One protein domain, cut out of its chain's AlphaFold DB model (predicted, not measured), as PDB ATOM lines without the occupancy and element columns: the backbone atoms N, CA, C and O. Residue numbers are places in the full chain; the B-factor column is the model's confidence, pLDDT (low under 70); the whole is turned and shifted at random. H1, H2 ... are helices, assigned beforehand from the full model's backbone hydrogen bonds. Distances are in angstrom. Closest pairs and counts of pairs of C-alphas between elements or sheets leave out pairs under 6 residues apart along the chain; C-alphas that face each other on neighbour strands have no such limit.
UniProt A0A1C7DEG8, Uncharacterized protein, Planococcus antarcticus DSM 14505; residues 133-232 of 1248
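AT A GLANCE: This is residues 133 to 232 of the 1248 residues of an uncharacterized protein of Planococcus antarcticus DSM 14505 (UniProt A0A1C7DEG8). This is a compact cluster of helices round two that run side by side in the middle, the long H2 and the shorter H4. H6 crosses H2 on one side of this pair, H3 and H5 lie on the opposite side, H1 packs on H2 and H3, and H7 makes one end of the longest axis. The printed part has 100 residues with seven named helices, H1 to H7 in order, and no named strand, and its class is all helix. The radius of gyration of the C-alphas is 12.5 A, and the C-alphas span 36 by 27 by 23 A.

IN THESE COORDINATES: H1 is residues 134 to 138, beginning at C-alpha 134 at (159.698, 149.332, 145.953). H2, the longest helix, is residues 147 to 163 and measures 24.6 A from C-alpha 147 at (157.937, 162.347, 146.014) to its last C-alpha. H3 is residues 168 to 181, 19.9 A long. H4 is residues 186 to 195, 14.4 A, and H5 is residues 197 to 201, 5.4 A. H6 is residues 211 to 220, 15.3 A. H7 is residues 224 to 232, 12.4 A, ending at C-alpha 232 at (176.865, 143.876, 126.292).

HOW THE PARTS SIT: H2 is the hub, touching four other helices. With residues 149 to 156 alone it touches H4 at a shallow tilt of 19 degrees, the same way; the closest C-alphas, of Glu 149 and Ala 186, are 6.3 A apart. H6 touches H2 about perpendicular, at 85 degrees, with the C-alphas of Leu 152 and Ser 218 closest at 4.8 A. H7 only just touches H2, with 3 pairs of C-alphas within 8 A, through residues 160 to 163 of H2 alone; the closest are Leu 163 and Ala 230, 7.1 A, and the tilt is a shallow 19 degrees, the same way. H1 touches residues 150 to 157 of H2 alone, the closest C-alphas being those of Tyr 134 and Asn 154, 5.5 A. H3 and H4 are close but not clearly touching, with the C-alphas of Ile 178 and Leu 189 closest at 7.3 A. H5 only just touches H3, with 3 pairs of C-alphas within 8 A, through residues 170 to 174 of H3 alone; the closest are those of Gln 170 and Tyr 200, 6.1 A. H3 and H6 are apart. Every O i to N i+4 pair is within hydrogen-bond range in H4, H5 and H7, against 12 of 13 in H2, 9 of 10 in H3, 3 of 6 in H6 and 0 of 1 in H1, where 2 of 2 O i to N i+3 pairs are within range.

THE WHOLE: The two C-alphas farthest apart are those of Gly 140 and Phe 232, 36.3 A. The printed part has no cut and no long link. The mean pLDDT of the printed part is 84.1, and residues 210 to 222 are under 70.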
ATOM      1  N   ASN A 133     155.800 150.038 143.948       89.12
ATOM      2  CA  ASN A 133     156.316 150.909 145.005       89.12
ATOM      3  C   ASN A 133     157.378 150.208 145.874       89.12
ATOM      4  O   ASN A 133     157.141 149.887 147.041       89.12
ATOM      5  N   TYR A 134     158.550 149.961 145.290       90.50
ATOM      6  CA  TYR A 134     159.698 149.332 145.953       90.50
ATOM      7  C   TYR A 134     160.289 150.186 147.085       90.50
ATOM      8  O   TYR A 134     160.774 149.631 148.071       90.50
ATOM      9  N   ALA A 135     160.205 151.519 146.982       89.50
ATOM     10  CA  ALA A 135     160.707 152.469 147.980       89.50
ATOM     11  C   ALA A 135     160.188 152.170 149.399       89.50
ATOM     12  O   ALA A 135     160.939 152.259 150.365       89.50
ATOM     13  N   LYS A 136     158.945 151.685 149.506       88.38
ATOM     14  CA  LYS A 136     158.288 151.302 150.764       88.38
ATOM     15  C   LYS A 136     159.080 150.292 151.606       88.38
ATOM     16  O   LYS A 136     158.968 150.265 152.828       88.38
ATOM     17  N   TRP A 137     159.861 149.411 150.982       91.00
ATOM     18  CA  TRP A 137     160.665 148.432 151.726       91.00
ATOM     19  C   TRP A 137     161.903 149.033 152.396       91.00
ATOM     20  O   TRP A 137     162.459 148.399 153.296       91.00
ATOM     21  N   PHE A 138     162.275 150.254 152.015       90.19
ATOM     22  CA  PHE A 138     163.376 151.027 152.587       90.19
ATOM     23  C   PHE A 138     162.905 152.031 153.658       90.19
ATOM     24  O   PHE A 138     163.744 152.665 154.298       90.19
ATOM     25  N   ASP A 139     161.590 152.134 153.904       82.88
ATOM     26  CA  ASP A 139     161.011 153.012 154.927       82.88
ATOM     27  C   ASP A 139     161.610 152.726 156.317       82.88
ATOM     28  O   ASP A 139     161.607 151.589 156.807       82.88
ATOM     29  N   GLY A 140     162.110 153.779 156.971       78.19
ATOM     30  CA  GLY A 140     162.749 153.703 158.290       78.19
ATOM     31  C   GLY A 140     164.206 153.225 158.276       78.19
ATOM     32  O   GLY A 140     164.776 153.025 159.349       78.19
ATOM     33  N   ILE A 141     164.789 153.024 157.089       84.62
ATOM     34  CA  ILE A 141     166.227 152.778 156.878       84.62
ATOM     35  C   ILE A 141     166.827 153.914 156.040       84.62
ATOM     36  O   ILE A 141     167.889 154.415 156.388       84.62
ATOM     37  N   ILE A 142     166.128 154.329 154.980       88.00
ATOM     38  CA  ILE A 142     166.477 155.486 154.150       88.00
ATOM     39  C   ILE A 142     165.517 156.639 154.462       88.00
ATOM     40  O   ILE A 142     164.299 156.440 154.518       88.00
ATOM     41  N   ASP A 143     166.063 157.841 154.620       82.88
ATOM     42  CA  ASP A 143     165.323 159.086 154.808       82.88
ATOM     43  C   ASP A 143     164.793 159.571 153.449       82.88
ATOM     44  O   ASP A 143     165.439 160.327 152.728       82.88
ATOM     45  N   ILE A 144     163.618 159.067 153.061       80.94
ATOM     46  CA  ILE A 144     162.923 159.459 151.827       80.94
ATOM     47  C   ILE A 144     161.952 160.600 152.160       80.94
ATOM     48  O   ILE A 144     160.854 160.369 152.673       80.94
ATOM     49  N   GLU A 145     162.345 161.844 151.879       73.62
ATOM     50  CA  GLU A 145     161.617 163.039 152.335       73.62
ATOM     51  C   GLU A 145     160.554 163.518 151.336       73.62
ATOM     52  O   GLU A 145     159.578 164.177 151.710       73.62
ATOM     53  N   ASN A 146     160.732 163.216 150.044       80.50
ATOM     54  CA  ASN A 146     159.905 163.786 148.983       80.50
ATOM     55  C   ASN A 146     159.497 162.782 147.890       80.50
ATOM     56  O   ASN A 146     160.072 161.712 147.699       80.50
ATOM     57  N   LYS A 147     158.475 163.165 147.112       81.62
ATOM     58  CA  LYS A 147     157.937 162.347 146.014       81.62
ATOM     59  C   LYS A 147     158.962 162.089 144.897       81.62
ATOM     60  O   LYS A 147     158.842 161.087 144.199       81.62
ATOM     61  N   ALA A 148     159.949 162.969 144.714       79.94
ATOM     62  CA  ALA A 148     160.992 162.776 143.709       79.94
ATOM     63  C   ALA A 148     161.954 161.642 144.093       79.94
ATOM     64  O   ALA A 148     162.313 160.856 143.223       79.94
ATOM     65  N   GLU A 149     162.300 161.490 145.371       83.06
ATOM     66  CA  GLU A 149     163.127 160.385 145.879       83.06
ATOM     67  C   GLU A 149     162.386 159.046 145.855       83.06
ATOM     68  O   GLU A 149     162.955 158.040 145.433       83.06
ATOM     69  N   VAL A 150     161.090 159.039 146.197       85.00
ATOM     70  CA  VAL A 150     160.227 157.854 146.022       85.00
ATOM     71  C   VAL A 150     160.228 157.405 144.560       85.00
ATOM     72  O   VAL A 150     160.462 156.233 144.265       85.00
ATOM     73  N   ASN A 151     159.991 158.345 143.637       84.38
ATOM     74  CA  ASN A 151     160.015 158.054 142.207       84.38
ATOM     75  C   ASN A 151     161.391 157.547 141.776       84.38
ATOM     76  O   ASN A 151     161.469 156.568 141.051       84.38
ATOM     77  N   LEU A 152     162.470 158.159 142.255       85.50
ATOM     78  CA  LEU A 152     163.832 157.800 141.886       85.50
ATOM     79  C   LEU A 152     164.178 156.338 142.234       85.50
ATOM     80  O   LEU A 152     164.695 155.616 141.379       85.50
ATOM     81  N   VAL A 153     163.851 155.885 143.451       88.38
ATOM     82  CA  VAL A 153     164.073 154.489 143.879       88.38
ATOM     83  C   VAL A 153     163.199 153.524 143.076       88.38
ATOM     84  O   VAL A 153     163.687 152.495 142.603       88.38
ATOM     85  N   ASN A 154     161.923 153.867 142.866       90.12
ATOM     86  CA  ASN A 154     161.001 153.028 142.099       90.12
ATOM     87  C   ASN A 154     161.440 152.898 140.633       90.12
ATOM     88  O   ASN A 154     161.544 151.781 140.128       90.12
ATOM     89  N   SER A 155     161.793 154.007 139.981       87.12
ATOM     90  CA  SER A 155     162.268 154.032 138.597       87.12
ATOM     91  C   SER A 155     163.542 153.203 138.406       87.12
ATOM     92  O   SER A 155     163.680 152.544 137.379       87.12
ATOM     93  N   MET A 156     164.464 153.181 139.378       89.38
ATOM     94  CA  MET A 156     165.666 152.339 139.302       89.38
ATOM     95  C   MET A 156     165.308 150.846 139.222       89.38
ATOM     96  O   MET A 156     165.750 150.159 138.299       89.38
ATOM     97  N   PHE A 157     164.492 150.347 140.157       90.75
ATOM     98  CA  PHE A 157     164.080 148.940 140.168       90.75
ATOM     99  C   PHE A 157     163.176 148.593 138.979       90.75
ATOM    100  O   PHE A 157     163.329 147.518 138.404       90.75
ATOM    101  N   GLU A 158     162.304 149.505 138.534       89.25
ATOM    102  CA  GLU A 158     161.529 149.324 137.301       89.25
ATOM    103  C   GLU A 158     162.429 149.115 136.078       89.25
ATOM    104  O   GLU A 158     162.153 148.242 135.255       89.25
ATOM    105  N   VAL A 159     163.511 149.890 135.935       86.94
ATOM    106  CA  VAL A 159     164.435 149.723 134.803       86.94
ATOM    107  C   VAL A 159     165.199 148.398 134.918       86.94
ATOM    108  O   VAL A 159     165.332 147.698 133.915       86.94
ATOM    109  N   ILE A 160     165.649 148.010 136.118       90.06
ATOM    110  CA  ILE A 160     166.303 146.710 136.349       90.06
ATOM    111  C   ILE A 160     165.356 145.561 135.966       90.06
ATOM    112  O   ILE A 160     165.728 144.689 135.182       90.06
ATOM    113  N   PHE A 161     164.109 145.590 136.436       90.19
ATOM    114  CA  PHE A 161     163.134 144.519 136.205       90.19
ATOM    115  C   PHE A 161     162.471 144.534 134.821       90.19
ATOM    116  O   PHE A 161     161.812 143.569 134.436       90.19
ATOM    117  N   LYS A 162     162.682 145.581 134.017       88.81
ATOM    118  CA  LYS A 162     162.452 145.507 132.564       88.81
ATOM    119  C   LYS A 162     163.499 144.643 131.866       88.81
ATOM    120  O   LYS A 162     163.221 144.071 130.814       88.81
ATOM    121  N   LEU A 163     164.709 144.579 132.418       86.69
ATOM    122  CA  LEU A 163     165.823 143.849 131.827       86.69
ATOM    123  C   LEU A 163     165.864 142.404 132.324       86.69
ATOM    124  O   LEU A 163     166.156 141.516 131.522       86.69
ATOM    125  N   ILE A 164     165.580 142.154 133.602       87.44
ATOM    126  CA  ILE A 164     165.616 140.824 134.234       87.44
ATOM    127  C   ILE A 164     164.277 140.470 134.905       87.44
ATOM    128  O   ILE A 164     163.515 141.373 135.235       87.44
ATOM    129  N   PRO A 165     163.971 139.178 135.142       86.06
ATOM    130  CA  PRO A 165     162.797 138.791 135.924       86.06
ATOM    131  C   PRO A 165     162.788 139.442 137.316       86.06
ATOM    132  O   PRO A 165     163.841 139.604 137.931       86.06
ATOM    133  N   ILE A 166     161.600 139.793 137.818       86.56
ATOM    134  CA  ILE A 166     161.439 140.411 139.140       86.56
ATOM    135  C   ILE A 166     161.922 139.450 140.231       86.56
ATOM    136  O   ILE A 166     161.360 138.367 140.403       86.56
ATOM    137  N   ASP A 167     162.916 139.887 141.005       86.25
ATOM    138  CA  ASP A 167     163.441 139.163 142.162       86.25
ATOM    139  C   ASP A 167     163.355 140.030 143.424       86.25
ATOM    140  O   ASP A 167     164.267 140.770 143.794       86.25
ATOM    141  N   LEU A 168     162.213 139.940 144.104       88.31
ATOM    142  CA  LEU A 168     161.981 140.653 145.359       88.31
ATOM    143  C   LEU A 168     162.801 140.077 146.524       88.31
ATOM    144  O   LEU A 168     162.958 140.744 147.548       88.31
ATOM    145  N   LEU A 169     163.318 138.849 146.422       86.31
ATOM    146  CA  LEU A 169     164.158 138.301 147.484       86.31
ATOM    147  C   LEU A 169     165.484 139.061 147.533       86.31
ATOM    148  O   LEU A 169     165.869 139.511 148.613       86.31
ATOM    149  N   GLN A 170     166.077 139.307 146.361       88.44
ATOM    150  CA  GLN A 170     167.271 140.139 146.195       88.44
ATOM    151  C   GLN A 170     167.041 141.571 146.691       88.44
ATOM    152  O   GLN A 170     167.845 142.097 147.454       88.44
ATOM    153  N   VAL A 171     165.892 142.188 146.380       90.56
ATOM    154  CA  VAL A 171     165.545 143.516 146.936       90.56
ATOM    155  C   VAL A 171     165.513 143.485 148.466       90.56
ATOM    156  O   VAL A 171     166.015 144.393 149.121       90.56
ATOM    157  N   SER A 172     164.964 142.424 149.062       89.88
ATOM    158  CA  SER A 172     164.946 142.278 150.519       89.88
ATOM    159  C   SER A 172     166.324 141.989 151.130       89.88
ATOM    160  O   SER A 172     166.464 142.183 152.340       89.88
ATOM    161  N   GLU A 173     167.281 141.458 150.375       88.94
ATOM    162  CA  GLU A 173     168.679 141.292 150.802       88.94
ATOM    163  C   GLU A 173     169.420 142.625 150.728       88.94
ATOM    164  O   GLU A 173     170.023 143.024 151.719       88.94
ATOM    165  N   ILE A 174     169.216 143.399 149.656       91.94
ATOM    166  CA  ILE A 174     169.713 144.777 149.550       91.94
ATOM    167  C   ILE A 174     169.267 145.600 150.764       91.94
ATOM    168  O   ILE A 174     170.085 146.272 151.375       91.94
ATOM    169  N   VAL A 175     168.000 145.520 151.186       90.06
ATOM    170  CA  VAL A 175     167.526 146.241 152.387       90.06
ATOM    171  C   VAL A 175     168.318 145.866 153.654       90.06
ATOM    172  O   VAL A 175     168.554 146.717 154.513       90.06
ATOM    173  N   GLU A 176     168.711 144.600 153.797       88.69
ATOM    174  CA  GLU A 176     169.504 144.139 154.943       88.69
ATOM    175  C   GLU A 176     170.942 144.655 154.861       88.69
ATOM    176  O   GLU A 176     171.447 145.167 155.860       88.69
ATOM    177  N   ASP A 177     171.555 144.596 153.682       88.81
ATOM    178  CA  ASP A 177     172.925 145.058 153.457       88.81
ATOM    179  C   ASP A 177     173.039 146.579 153.632       88.81
ATOM    180  O   ASP A 177     173.917 147.055 154.347       88.81
ATOM    181  N   ILE A 178     172.078 147.345 153.108       89.31
ATOM    182  CA  ILE A 178     171.968 148.799 153.313       89.31
ATOM    183  C   ILE A 178     171.904 149.145 154.806       89.31
ATOM    184  O   ILE A 178     172.568 150.076 155.268       89.31
ATOM    185  N   LYS A 179     171.134 148.375 155.586       84.69
ATOM    186  CA  LYS A 179     171.014 148.570 157.037       84.69
ATOM    187  C   LYS A 179     172.318 148.260 157.779       84.69
ATOM    188  O   LYS A 179     172.572 148.869 158.816       84.69
ATOM    189  N   VAL A 180     173.110 147.304 157.291       86.88
ATOM    190  CA  VAL A 180     174.426 146.963 157.856       86.88
ATOM    191  C   VAL A 180     175.460 148.038 157.520       86.88
ATOM    192  O   VAL A 180     176.221 148.430 158.403       86.88
ATOM    193  N   GLU A 181     175.449 148.545 156.288       83.69
ATOM    194  CA  GLU A 181     176.338 149.617 155.816       83.69
ATOM    195  C   GLU A 181     175.991 150.993 156.416       83.69
ATOM    196  O   GLU A 181     176.826 151.894 156.430       83.69
ATOM    197  N   GLY A 182     174.779 151.160 156.960       82.56
ATOM    198  CA  GLY A 182     174.353 152.392 157.627       82.56
ATOM    199  C   GLY A 182     174.077 153.552 156.668       82.56
ATOM    200  O   GLY A 182     174.219 154.706 157.067       82.56
ATOM    201  N   LEU A 183     173.702 153.254 155.420       88.12
ATOM    202  CA  LEU A 183     173.345 154.265 154.421       88.12
ATOM    203  C   LEU A 183     171.967 154.850 154.737       88.12
ATOM    204  O   LEU A 183     171.060 154.107 155.117       88.12
ATOM    205  N   THR A 184     171.823 156.165 154.569       84.56
ATOM    206  CA  THR A 184     170.606 156.894 154.986       84.56
ATOM    207  C   THR A 184     169.969 157.705 153.864       84.56
ATOM    208  O   THR A 184     168.787 158.018 153.956       84.56
ATOM    209  N   GLU A 185     170.677 157.976 152.762       86.06
ATOM    210  CA  GLU A 185     170.142 158.776 151.655       86.06
ATOM    211  C   GLU A 185     169.704 157.931 150.444       86.06
ATOM    212  O   GLU A 185     170.333 156.935 150.071       86.06
ATOM    213  N   ALA A 186     168.658 158.376 149.731       85.69
ATOM    214  CA  ALA A 186     168.193 157.712 148.505       85.69
ATOM    215  C   ALA A 186     169.253 157.717 147.382       85.69
ATOM    216  O   ALA A 186     169.313 156.796 146.565       85.69
ATOM    217  N   SER A 187     170.110 158.740 147.345       82.81
ATOM    218  CA  SER A 187     171.219 158.853 146.392       82.81
ATOM    219  C   SER A 187     172.299 157.782 146.637       82.81
ATOM    220  O   SER A 187     172.788 157.166 145.684       82.81
ATOM    221  N   GLU A 188     172.612 157.513 147.908       86.19
ATOM    222  CA  GLU A 188     173.553 156.486 148.360       86.19
ATOM    223  C   GLU A 188     173.027 155.082 148.058       86.19
ATOM    224  O   GLU A 188     173.780 154.252 147.548       86.19
ATOM    225  N   LEU A 189     171.727 154.837 148.271       89.94
ATOM    226  CA  LEU A 189     171.066 153.579 147.903       89.94
ATOM    227  C   LEU A 189     171.262 153.254 146.416       89.94
ATOM    228  O   LEU A 189     171.638 152.138 146.062       89.94
ATOM    229  N   ILE A 190     171.038 154.227 145.532       88.00
ATOM    230  CA  ILE A 190     171.174 154.016 144.084       88.00
ATOM    231  C   ILE A 190     172.620 153.707 143.721       88.00
ATOM    232  O   ILE A 190     172.880 152.766 142.973       88.00
ATOM    233  N   GLN A 191     173.573 154.468 144.261       87.69
ATOM    234  CA  GLN A 191     174.992 154.212 144.014       87.69
ATOM    235  C   GLN A 191     175.412 152.834 144.525       87.69
ATOM    236  O   GLN A 191     176.157 152.135 143.839       87.69
ATOM    237  N   PHE A 192     174.912 152.428 145.693       90.88
ATOM    238  CA  PHE A 192     175.168 151.114 146.266       90.88
ATOM    239  C   PHE A 192     174.641 149.993 145.366       90.88
ATOM    240  O   PHE A 192     175.388 149.067 145.045       90.88
ATOM    241  N   VAL A 193     173.392 150.096 144.902       90.94
ATOM    242  CA  VAL A 193     172.787 149.089 144.018       90.94
ATOM    243  C   VAL A 193     173.517 149.035 142.678       90.94
ATOM    244  O   VAL A 193     173.897 147.951 142.243       90.94
ATOM    245  N   LEU A 194     173.789 150.185 142.050       90.38
ATOM    246  CA  LEU A 194     174.488 150.254 140.761       90.38
ATOM    247  C   LEU A 194     175.918 149.685 140.826       90.38
ATOM    248  O   LEU A 194     176.358 149.011 139.892       90.38
ATOM    249  N   ARG A 195     176.630 149.889 141.941       90.94
ATOM    250  CA  ARG A 195     177.985 149.350 142.167       90.94
ATOM    251  C   ARG A 195     178.026 147.842 142.399       90.94
ATOM    252  O   ARG A 195     179.094 147.258 142.222       90.94
ATOM    253  N   ASN A 196     176.897 147.243 142.777       91.31
ATOM    254  CA  ASN A 196     176.770 145.832 143.140       91.31
ATOM    255  C   ASN A 196     175.782 145.062 142.243       91.31
ATOM    256  O   ASN A 196     175.356 143.962 142.599       91.31
ATOM    257  N   LEU A 197     175.427 145.606 141.074       92.31
ATOM    258  CA  LEU A 197     174.506 144.987 140.110       92.31
ATOM    259  C   LEU A 197     174.873 143.544 139.760       92.31
ATOM    260  O   LEU A 197     173.981 142.716 139.590       92.31
ATOM    261  N   TRP A 198     176.165 143.236 139.674       92.62
ATOM    262  CA  TRP A 198     176.627 141.897 139.325       92.62
ATOM    263  C   TRP A 198     176.270 140.889 140.415       92.62
ATOM    264  O   TRP A 198     175.812 139.791 140.114       92.62
ATOM    265  N   ASN A 199     176.421 141.294 141.677       89.38
ATOM    266  CA  ASN A 199     176.211 140.429 142.833       89.38
ATOM    267  C   ASN A 199     174.724 140.118 143.053       89.38
ATOM    268  O   ASN A 199     174.396 138.992 143.415       89.38
ATOM    269  N   TYR A 200     173.839 141.094 142.822       89.44
ATOM    270  CA  TYR A 200     172.400 140.936 143.070       89.44
ATOM    271  C   TYR A 200     171.602 140.499 141.834       89.44
ATOM    272  O   TYR A 200     170.602 139.797 141.958       89.44
ATOM    273  N   PHE A 201     172.008 140.932 140.636       90.56
ATOM    274  CA  PHE A 201     171.177 140.853 139.427       90.56
ATOM    275  C   PHE A 201     171.911 140.309 138.192       90.56
ATOM    276  O   PHE A 201     171.327 140.289 137.109       90.56
ATOM    277  N   GLU A 202     173.180 139.899 138.321       89.75
ATOM    278  CA  GLU A 202     174.037 139.448 137.208       89.75
ATOM    279  C   GLU A 202     174.144 140.470 136.050       89.75
ATOM    280  O   GLU A 202     174.406 140.127 134.891       89.75
ATOM    281  N   LEU A 203     173.942 141.755 136.352       91.88
ATOM    282  CA  LEU A 203     174.129 142.870 135.420       91.88
ATOM    283  C   LEU A 203     175.494 143.532 135.671       91.88
ATOM    284  O   LEU A 203     175.949 143.541 136.809       91.88
ATOM    285  N   PRO A 204     176.176 144.101 134.659       93.06
ATOM    286  CA  PRO A 204     177.477 144.725 134.886       93.06
ATOM    287  C   PRO A 204     177.414 145.877 135.891       93.06
ATOM    288  O   PRO A 204     176.514 146.716 135.824       93.06
ATOM    289  N   ASN A 205     178.395 145.932 136.791       93.50
ATOM    290  CA  ASN A 205     178.515 146.988 137.787       93.50
ATOM    291  C   ASN A 205     178.735 148.352 137.120       93.50
ATOM    292  O   ASN A 205     179.519 148.487 136.184       93.50
ATOM    293  N   ILE A 206     178.088 149.386 137.650       90.56
ATOM    294  CA  ILE A 206     178.282 150.781 137.244       90.56
ATOM    295  C   ILE A 206     178.828 151.524 138.464       90.56
ATOM    296  O   ILE A 206     178.086 151.824 139.401       90.56
ATOM    297  N   LYS A 207     180.141 151.780 138.487       86.56
ATOM    298  CA  LYS A 207     180.826 152.337 139.672       86.56
ATOM    299  C   LYS A 207     181.020 153.843 139.596       86.56
ATOM    300  O   LYS A 207     180.876 154.526 140.618       86.56
ATOM    301  N   THR A 208     181.285 154.348 138.395       77.56
ATOM    302  CA  THR A 208     181.383 155.770 138.071       77.56
ATOM    303  C   THR A 208     180.105 156.226 137.367       77.56
ATOM    304  O   THR A 208     179.840 155.880 136.221       77.56
ATOM    305  N   ILE A 209     179.266 156.999 138.062       72.62
ATOM    306  CA  ILE A 209     178.065 157.607 137.477       72.62
ATOM    307  C   ILE A 209     178.026 159.100 137.796       72.62
ATOM    308  O   ILE A 209     178.267 159.522 138.925       72.62
ATOM    309  N   GLU A 210     177.732 159.924 136.790       68.81
ATOM    310  CA  GLU A 210     177.607 161.368 136.978       68.81
ATOM    311  C   GLU A 210     176.332 161.715 137.763       68.81
ATOM    312  O   GLU A 210     175.244 161.219 137.458       68.81
ATOM    313  N   ALA A 211     176.426 162.654 138.711       68.25
ATOM    314  CA  ALA A 211     175.284 163.118 139.510       68.25
ATOM    315  C   ALA A 211     174.114 163.642 138.645       68.25
ATOM    316  O   ALA A 211     172.942 163.442 138.967       68.25
ATOM    317  N   LYS A 212     174.421 164.251 137.489       66.50
ATOM    318  CA  LYS A 212     173.413 164.686 136.507       66.50
ATOM    319  C   LYS A 212     172.611 163.512 135.937       66.50
ATOM    320  O   LYS A 212     171.418 163.667 135.686       66.50
ATOM    321  N   THR A 213     173.221 162.345 135.759       67.94
ATOM    322  CA  THR A 213     172.548 161.140 135.249       67.94
ATOM    323  C   THR A 213     171.573 160.574 136.277       67.94
ATOM    324  O   THR A 213     170.451 160.232 135.911       67.94
ATOM    325  N   ILE A 214     171.941 160.583 137.564       69.62
ATOM    326  CA  ILE A 214     171.040 160.203 138.665       69.62
ATOM    327  C   ILE A 214     169.837 161.164 138.726       69.62
ATOM    328  O   ILE A 214     168.696 160.717 138.780       69.62
ATOM    329  N   SER A 215     170.056 162.481 138.602       66.56
ATOM    330  CA  SER A 215     168.955 163.464 138.644       66.56
ATOM    331  C   SER A 215     167.915 163.292 137.524       66.56
ATOM    332  O   SER A 215     166.722 163.489 137.753       66.56
ATOM    333  N   LYS A 216     168.333 162.856 136.324       66.50
ATOM    334  CA  LYS A 216     167.442 162.635 135.168       66.50
ATOM    335  C   LYS A 216     166.543 161.401 135.303       66.50
ATOM    336  O   LYS A 216     165.517 161.336 134.629       66.50
ATOM    337  N   MET A 217     166.889 160.438 136.160       65.69
ATOM    338  CA  MET A 217     166.034 159.269 136.406       65.69
ATOM    339  C   MET A 217     164.697 159.648 137.043       65.69
ATOM    340  O   MET A 217     163.699 158.991 136.769       65.69
ATOM    341  N   SER A 218     164.662 160.727 137.830       62.16
ATOM    342  CA  SER A 218     163.452 161.186 138.524       62.16
ATOM    343  C   SER A 218     162.339 161.695 137.591       62.16
ATOM    344  O   SER A 218     161.190 161.783 138.024       62.16
ATOM    345  N   SER A 219     162.649 162.025 136.324       60.12
ATOM    346  CA  SER A 219     161.709 162.646 135.376       60.12
ATOM    347  C   SER A 219     161.333 161.798 134.153       60.12
ATOM    348  O   SER A 219     160.231 161.978 133.645       60.12
ATOM    349  N   ASN A 220     162.197 160.889 133.673       59.16
ATOM    350  CA  ASN A 220     162.028 160.240 132.356       59.16
ATOM    351  C   ASN A 220     162.058 158.691 132.341       59.16
ATOM    352  O   ASN A 220     162.043 158.117 131.254       59.16
ATOM    353  N   ASN A 221     162.105 157.998 133.492       60.00
ATOM    354  CA  ASN A 221     162.059 156.519 133.613       60.00
ATOM    355  C   ASN A 221     162.992 155.720 132.664       60.00
ATOM    356  O   ASN A 221     162.699 154.571 132.321       60.00
ATOM    357  N   LYS A 222     164.113 156.300 132.216       63.28
ATOM    358  CA  LYS A 222     165.063 155.655 131.292       63.28
ATOM    359  C   LYS A 222     166.502 155.811 131.779       63.28
ATOM    360  O   LYS A 222     166.968 156.933 131.977       63.28
ATOM    361  N   LEU A 223     167.217 154.689 131.899       73.06
ATOM    362  CA  LEU A 223     168.661 154.633 132.138       73.06
ATOM    363  C   LEU A 223     169.335 153.886 130.978       73.06
ATOM    364  O   LEU A 223     169.584 152.684 131.044       73.06
ATOM    365  N   THR A 224     169.656 154.620 129.913       77.00
ATOM    366  CA  THR A 224     170.247 154.065 128.682       77.00
ATOM    367  C   THR A 224     171.567 153.323 128.923       77.00
ATOM    368  O   THR A 224     171.869 152.365 128.222       77.00
ATOM    369  N   LEU A 225     172.339 153.719 129.941       84.50
ATOM    370  CA  LEU A 225     173.598 153.062 130.304       84.50
ATOM    371  C   LEU A 225     173.393 151.618 130.796       84.50
ATOM    372  O   LEU A 225     174.167 150.737 130.433       84.50
ATOM    373  N   LEU A 226     172.347 151.364 131.589       85.50
ATOM    374  CA  LEU A 226     172.046 150.030 132.120       85.50
ATOM    375  C   LEU A 226     171.484 149.103 131.036       85.50
ATOM    376  O   LEU A 226     171.816 147.921 131.001       85.50
ATOM    377  N   GLU A 227     170.703 149.651 130.102       85.50
ATOM    378  CA  GLU A 227     170.272 148.922 128.905       85.50
ATOM    379  C   GLU A 227     171.481 148.490 128.057       85.50
ATOM    380  O   GLU A 227     171.578 147.324 127.674       85.50
ATOM    381  N   SER A 228     172.443 149.391 127.817       87.81
ATOM    382  CA  SER A 228     173.699 149.055 127.127       87.81
ATOM    383  C   SER A 228     174.514 147.996 127.877       87.81
ATOM    384  O   SER A 228     175.041 147.076 127.249       87.81
ATOM    385  N   ALA A 229     174.573 148.077 129.210       89.12
ATOM    386  CA  ALA A 229     175.260 147.098 130.054       89.12
ATOM    387  C   ALA A 229     174.658 145.695 129.896       89.12
ATOM    388  O   ALA A 229     175.376 144.716 129.668       89.12
ATOM    389  N   ALA A 230     173.327 145.602 129.941       89.69
ATOM    390  CA  ALA A 230     172.608 144.349 129.747       89.69
ATOM    391  C   ALA A 230     172.839 143.765 128.343       89.69
ATOM    392  O   ALA A 230     173.115 142.569 128.214       89.69
ATOM    393  N   LYS A 231     172.795 144.596 127.292       89.56
ATOM    394  CA  LYS A 231     173.064 144.163 125.908       89.56
ATOM    395  C   LYS A 231     174.480 143.614 125.738       89.56
ATOM    396  O   LYS A 231     174.664 142.570 125.103       89.56
ATOM    397  N   PHE A 232     175.464 144.285 126.337       91.06
ATOM    398  CA  PHE A 232     176.865 143.876 126.292       91.06
ATOM    399  C   PHE A 232     177.081 142.509 126.952       91.06
ATOM    400  O   PHE A 232     177.583 141.588 126.306       91.06
TER     401      PHE A 232